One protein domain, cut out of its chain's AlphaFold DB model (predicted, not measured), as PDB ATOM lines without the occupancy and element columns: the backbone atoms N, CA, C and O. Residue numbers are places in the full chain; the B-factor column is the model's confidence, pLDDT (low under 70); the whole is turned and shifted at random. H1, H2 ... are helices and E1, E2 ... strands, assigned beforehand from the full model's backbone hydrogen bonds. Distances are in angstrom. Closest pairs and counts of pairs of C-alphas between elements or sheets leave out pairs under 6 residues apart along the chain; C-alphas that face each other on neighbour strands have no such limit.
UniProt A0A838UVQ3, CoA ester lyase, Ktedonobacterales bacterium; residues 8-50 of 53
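AT A GLANCE: This is residues 8 to 50 of the 53 residues of the protein "CoA ester lyase" of Ktedonobacterales bacterium (UniProt A0A838UVQ3). Two helices, H1 and H2, cross each other at a steep angle and run opposite ways, and a small two-stranded hairpin, E1 and E2, sits at the end where H1 finishes and H2 starts. The printed part has 43 residues, with two named helices and two named strands in the order H1, E1, E2, H2 along the chain. The one sheet has the order E1 - E2 and is antiparallel, and the class is mostly helix. The whole is compact, with a radius of gyration of the C-alphas of 9.8 A, and its outline is elongated, spanning 27 by 16 by 15 A.

IN THESE COORDINATES: Begin with the sheet: find C-alpha 28 at (-21.712, -35.367, -2.389), where strand E1, residues 28 to 30, starts and runs 6.3 A. Strand E2, residues 33 to 35, runs 6.1 A from Gln 33 to Val 35. Go back to C-alpha 8 at (-23.834, -56.438, -3.833) for the start of helix H1, residues 8 to 22, which is 21.3 A long from first to last C-alpha. Helix H2, residues 37 to 49, is 18.6 A long and ends at C-alpha 49, at (-34.892, -54.359, 3.637).

HOW THE PARTS SIT: Look first at E1 and E2, a hairpin of antiparallel neighbour strands whose N-to-C directions stand at 133 degrees. The C-alphas of Arg 29 and Met 34 face each other at 4.7 A. Check N 35 and O 28, within hydrogen-bond range at 2.7 A, and N 33 and O 30 at 3.0 A. From the sheet, move to H1: its closest C-alphas to E1 are those of Ala 20 and Leu 28, 6.2 A apart, and its closest to E2 are those of Ala 20 and Val 35, 7.9 A apart. H1 and H2 touch, with 20 pairs of C-alphas within 8 A, and the closest are those of Ala 13 and Ala 43, 4.2 A apart. Their lines stand at a steep tilt of 50 degrees, and they run opposite ways. E1 and H2 are apart. In H1 and H2 every O i to N i+4 pair is within hydrogen-bond range.

THE WHOLE: The two C-alphas farthest apart are those of Gly 32 and Glu 49, at 27.7 A, while the first and last printed C-alphas, Ala 8 and Ala 50, are 11.3 A apart. The printed part has no cut, and the links H1 to E1, E1 to E2 and E2 to H2 are tight. The mean pLDDT of the printed part is 78.5. Look at residues 23 to 35 for the model's low confidence, under 70; this stretch includes E1 and E2.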
ATOM      1  N   ALA A   8     -24.379 -57.528  -3.027       88.94
ATOM      2  CA  ALA A   8     -23.834 -56.438  -3.833       88.94
ATOM      3  C   ALA A   8     -24.609 -55.124  -3.634       88.94
ATOM      4  O   ALA A   8     -23.998 -54.066  -3.483       88.94
ATOM      5  N   GLU A   9     -25.941 -55.182  -3.570       91.12
ATOM      6  CA  GLU A   9     -26.790 -54.013  -3.310       91.12
ATOM      7  C   GLU A   9     -26.584 -53.468  -1.897       91.12
ATOM      8  O   GLU A   9     -26.467 -52.255  -1.716       91.12
ATOM      9  N   VAL A  10     -26.453 -54.352  -0.904       91.62
ATOM     10  CA  VAL A  10     -26.135 -53.959   0.477       91.62
ATOM     11  C   VAL A  10     -24.758 -53.293   0.552       91.62
ATOM     12  O   VAL A  10     -24.610 -52.256   1.201       91.62
ATOM     13  N   ALA A  11     -23.747 -53.846  -0.126       90.69
ATOM     14  CA  ALA A  11     -22.408 -53.257  -0.172       90.69
ATOM     15  C   ALA A  11     -22.414 -51.872  -0.837       90.69
ATOM     16  O   ALA A  11     -21.830 -50.926  -0.299       90.69
ATOM     17  N   TRP A  12     -23.129 -51.727  -1.956       90.50
ATOM     18  CA  TRP A  12     -23.331 -50.441  -2.623       90.50
ATOM     19  C   TRP A  12     -24.004 -49.425  -1.694       90.50
ATOM     20  O   TRP A  12     -23.491 -48.320  -1.507       90.50
ATOM     21  N   ALA A  13     -25.109 -49.811  -1.055       91.31
ATOM     22  CA  ALA A  13     -25.877 -48.929  -0.188       91.31
ATOM     23  C   ALA A  13     -25.059 -48.449   1.023       91.31
ATOM     24  O   ALA A  13     -25.075 -47.261   1.351       91.31
ATOM     25  N   ARG A  14     -24.267 -49.337   1.640       90.56
ATOM     26  CA  ARG A  14     -23.317 -48.957   2.701       90.56
ATOM     27  C   ARG A  14     -22.294 -47.933   2.210       90.56
ATOM     28  O   ARG A  14     -22.042 -46.958   2.913       90.56
ATOM     29  N   GLY A  15     -21.747 -48.120   1.007       88.25
ATOM     30  CA  GLY A  15     -20.803 -47.178   0.399       88.25
ATOM     31  C   GLY A  15     -21.404 -45.787   0.186       88.25
ATOM     32  O   GLY A  15     -20.775 -44.788   0.535       88.25
ATOM     33  N   ILE A  16     -22.643 -45.716  -0.307       86.69
ATOM     34  CA  ILE A  16     -23.365 -44.448  -0.498       86.69
ATOM     35  C   ILE A  16     -23.588 -43.726   0.833       86.69
ATOM     36  O   ILE A  16     -23.309 -42.532   0.927       86.69
ATOM     37  N   ILE A  17     -24.061 -44.428   1.869       86.12
ATOM     38  CA  ILE A  17     -24.314 -43.818   3.183       86.12
ATOM     39  C   ILE A  17     -23.015 -43.345   3.837       86.12
ATOM     40  O   ILE A  17     -22.973 -42.226   4.343       86.12
ATOM     41  N   ALA A  18     -21.947 -44.144   3.784       85.50
ATOM     42  CA  ALA A  18     -20.645 -43.758   4.326       85.50
ATOM     43  C   ALA A  18     -20.084 -42.512   3.625       85.50
ATOM     44  O   ALA A  18     -19.619 -41.579   4.281       85.50
ATOM     45  N   ALA A  19     -20.187 -42.464   2.296       82.06
ATOM     46  CA  ALA A  19     -19.767 -41.305   1.526       82.06
ATOM     47  C   ALA A  19     -20.637 -40.073   1.846       82.06
ATOM     48  O   ALA A  19     -20.102 -38.981   2.023       82.06
ATOM     49  N   ALA A  20     -21.956 -40.242   2.003       78.69
ATOM     50  CA  ALA A  20     -22.867 -39.160   2.381       78.69
ATOM     51  C   ALA A  20     -22.573 -38.606   3.778       78.69
ATOM     52  O   ALA A  20     -22.554 -37.390   3.948       78.69
ATOM     53  N   SER A  21     -22.274 -39.463   4.756       75.94
ATOM     54  CA  SER A  21     -21.858 -39.036   6.098       75.94
ATOM     55  C   SER A  21     -20.523 -38.286   6.103       75.94
ATOM     56  O   SER A  21     -20.314 -37.435   6.963       75.94
ATOM     57  N   ALA A  22     -19.632 -38.569   5.149       73.94
ATOM     58  CA  ALA A  22     -18.353 -37.876   5.015       73.94
ATOM     59  C   ALA A  22     -18.464 -36.487   4.350       73.94
ATOM     60  O   ALA A  22     -17.508 -35.715   4.406       73.94
ATOM     61  N   SER A  23     -19.601 -36.141   3.732       64.69
ATOM     62  CA  SER A  23     -19.835 -34.813   3.148       64.69
ATOM     63  C   SER A  23     -20.773 -33.976   4.010       64.69
ATOM     64  O   SER A  23     -21.967 -34.235   4.110       64.69
ATOM     65  N   THR A  24     -20.234 -32.911   4.599       57.75
ATOM     66  CA  THR A  24     -20.937 -32.034   5.552       57.75
ATOM     67  C   THR A  24     -21.946 -31.075   4.898       57.75
ATOM     68  O   THR A  24     -22.714 -30.431   5.602       57.75
ATOM     69  N   ALA A  25     -21.989 -30.957   3.565       53.97
ATOM     70  CA  ALA A  25     -22.798 -29.932   2.903       53.97
ATOM     71  C   ALA A  25     -23.344 -30.371   1.534       53.97
ATOM     72  O   ALA A  25     -22.743 -30.097   0.503       53.97
ATOM     73  N   GLY A  26     -24.506 -31.034   1.530       50.94
ATOM     74  CA  GLY A  26     -25.536 -30.954   0.476       50.94
ATOM     75  C   GLY A  26     -25.250 -31.487  -0.937       50.94
ATOM     76  O   GLY A  26     -26.206 -31.763  -1.654       50.94
ATOM     77  N   ALA A  27     -23.996 -31.663  -1.347       53.81
ATOM     78  CA  ALA A  27     -23.615 -32.084  -2.692       53.81
ATOM     79  C   ALA A  27     -22.426 -33.046  -2.613       53.81
ATOM     80  O   ALA A  27     -21.265 -32.665  -2.761       53.81
ATOM     81  N   LEU A  28     -22.718 -34.317  -2.349       63.62
ATOM     82  CA  LEU A  28     -21.712 -35.367  -2.389       63.62
ATOM     83  C   LEU A  28     -21.444 -35.731  -3.855       63.62
ATOM     84  O   LEU A  28     -22.365 -36.087  -4.580       63.62
ATOM     85  N   ARG A  29     -20.189 -35.689  -4.307       58.56
ATOM     86  CA  ARG A  29     -19.783 -36.314  -5.576       58.56
ATOM     87  C   ARG A  29     -19.037 -37.608  -5.275       58.56
ATOM     88  O   ARG A  29     -17.905 -37.556  -4.805       58.56
ATOM     89  N   VAL A  30     -19.639 -38.760  -5.566       61.62
ATOM     90  CA  VAL A  30     -18.939 -40.057  -5.536       61.62
ATOM     91  C   VAL A  30     -18.589 -40.420  -6.973       61.62
ATOM     92  O   VAL A  30     -19.465 -40.451  -7.832       61.62
ATOM     93  N   ALA A  31     -17.304 -40.650  -7.248       57.84
ATOM     94  CA  ALA A  31     -16.801 -41.028  -8.576       57.84
ATOM     95  C   ALA A  31     -17.190 -40.065  -9.726       57.84
ATOM     96  O   ALA A  31     -17.340 -40.478 -10.872       57.84
ATOM     97  N   GLY A  32     -17.373 -38.771  -9.432       60.09
ATOM     98  CA  GLY A  32     -17.767 -37.759 -10.421       60.09
ATOM     99  C   GLY A  32     -19.273 -37.676 -10.698       60.09
ATOM    100  O   GLY A  32     -19.704 -36.737 -11.365       60.09
ATOM    101  N   GLN A  33     -20.086 -38.578 -10.137       58.09
ATOM    102  CA  GLN A  33     -21.544 -38.469 -10.163       58.09
ATOM    103  C   GLN A  33     -22.055 -37.741  -8.920       58.09
ATOM    104  O   GLN A  33     -21.595 -37.979  -7.801       58.09
ATOM    105  N   MET A  34     -23.010 -36.836  -9.130       66.25
ATOM    106  CA  MET A  34     -23.724 -36.166  -8.050       66.25
ATOM    107  C   MET A  34     -24.559 -37.217  -7.313       66.25
ATOM    108  O   MET A  34     -25.444 -37.848  -7.888       66.25
ATOM    109  N   VAL A  35     -24.216 -37.470  -6.056       68.56
ATOM    110  CA  VAL A  35     -25.012 -38.292  -5.154       68.56
ATOM    111  C   VAL A  35     -26.034 -37.368  -4.521       68.56
ATOM    112  O   VAL A  35     -25.801 -36.732  -3.494       68.56
ATOM    113  N   ASP A  36     -27.169 -37.280  -5.200       75.00
ATOM    114  CA  ASP A  36     -28.310 -36.508  -4.744       75.00
ATOM    115  C   ASP A  36     -29.112 -37.269  -3.684       75.00
ATOM    116  O   ASP A  36     -29.000 -38.489  -3.511       75.00
ATOM    117  N   ARG A  37     -30.009 -36.544  -3.013       79.50
ATOM    118  CA  ARG A  37     -30.965 -37.100  -2.047       79.50
ATOM    119  C   ARG A  37     -31.666 -38.398  -2.503       79.50
ATOM    120  O   ARG A  37     -31.652 -39.332  -1.709       79.50
ATOM    121  N   PRO A  38     -32.205 -38.551  -3.734       84.44
ATOM    122  CA  PRO A  38     -32.825 -39.812  -4.161       84.44
ATOM    123  C   PRO A  38     -31.881 -41.025  -4.140       84.44
ATOM    124  O   PRO A  38     -32.327 -42.142  -3.886       84.44
ATOM    125  N   VAL A  39     -30.577 -40.832  -4.367       86.94
ATOM    126  CA  VAL A  39     -29.592 -41.927  -4.315       86.94
ATOM    127  C   VAL A  39     -29.368 -42.375  -2.872       86.94
ATOM    128  O   VAL A  39     -29.320 -43.574  -2.593       86.94
ATOM    129  N   ILE A  40     -29.291 -41.414  -1.951       86.88
ATOM    130  CA  ILE A  40     -29.181 -41.680  -0.513       86.88
ATOM    131  C   ILE A  40     -30.436 -42.401  -0.012       86.88
ATOM    132  O   ILE A  40     -30.313 -43.405   0.685       86.88
ATOM    133  N   GLU A  41     -31.631 -41.948  -0.398       89.44
ATOM    134  CA  GLU A  41     -32.890 -42.603  -0.014       89.44
ATOM    135  C   GLU A  41     -32.969 -44.044  -0.533       89.44
ATOM    136  O   GLU A  41     -33.329 -44.951   0.219       89.44
ATOM    137  N   ARG A  42     -32.539 -44.300  -1.777       90.75
ATOM    138  CA  ARG A  42     -32.459 -45.670  -2.310       90.75
ATOM    139  C   ARG A  42     -31.515 -46.546  -1.489       90.75
ATOM    140  O   ARG A  42     -31.851 -47.687  -1.183       90.75
ATOM    141  N   ALA A  43     -30.346 -46.026  -1.125       91.00
ATOM    142  CA  ALA A  43     -29.412 -46.750  -0.272       91.00
ATOM    143  C   ALA A  43     -30.023 -47.052   1.108       91.00
ATOM    144  O   ALA A  43     -29.882 -48.166   1.609       91.00
ATOM    145  N   ARG A  44     -30.763 -46.108   1.703       90.62
ATOM    146  CA  ARG A  44     -31.475 -46.340   2.970       90.62
ATOM    147  C   ARG A  44     -32.526 -47.441   2.851       90.62
ATOM    148  O   ARG A  44     -32.555 -48.309   3.716       90.62
ATOM    149  N   ALA A  45     -33.337 -47.431   1.792       91.81
ATOM    150  CA  ALA A  45     -34.365 -48.450   1.566       91.81
ATOM    151  C   ALA A  45     -33.757 -49.858   1.457       91.81
ATOM    152  O   ALA A  45     -34.182 -50.771   2.157       91.81
ATOM    153  N   ILE A  46     -32.679 -50.006   0.680       91.56
ATOM    154  CA  ILE A  46     -31.956 -51.280   0.544       91.56
ATOM    155  C   ILE A  46     -31.422 -51.770   1.899       91.56
ATOM    156  O   ILE A  46     -31.505 -52.954   2.203       91.56
ATOM    157  N   LEU A  47     -30.880 -50.883   2.735       89.25
ATOM    158  CA  LEU A  47     -30.393 -51.278   4.062       89.25
ATOM    159  C   LEU A  47     -31.519 -51.586   5.052       89.25
ATOM    160  O   LEU A  47     -31.293 -52.374   5.965       89.25
ATOM    161  N   ALA A  48     -32.697 -50.985   4.885       89.31
ATOM    162  CA  ALA A  48     -33.871 -51.268   5.707       89.31
ATOM    163  C   ALA A  48     -34.509 -52.625   5.363       89.31
ATOM    164  O   ALA A  48     -35.046 -53.288   6.247       89.31
ATOM    165  N   GLU A  49     -34.433 -53.043   4.099       87.19
ATOM    166  CA  GLU A  49     -34.892 -54.359   3.637       87.19
ATOM    167  C   GLU A  49     -33.855 -55.470   3.855       87.19
ATOM    168  O   GLU A  49     -34.191 -56.654   3.816       87.19
ATOM    169  N   ALA A  50     -32.587 -55.113   4.081       82.94
ATOM    170  CA  ALA A  50     -31.558 -56.084   4.411       82.94
ATOM    171  C   ALA A  50     -31.882 -56.732   5.770       82.94
ATOM    172  O   ALA A  50     -32.085 -56.013   6.752       82.94
TER     173      ALA A  50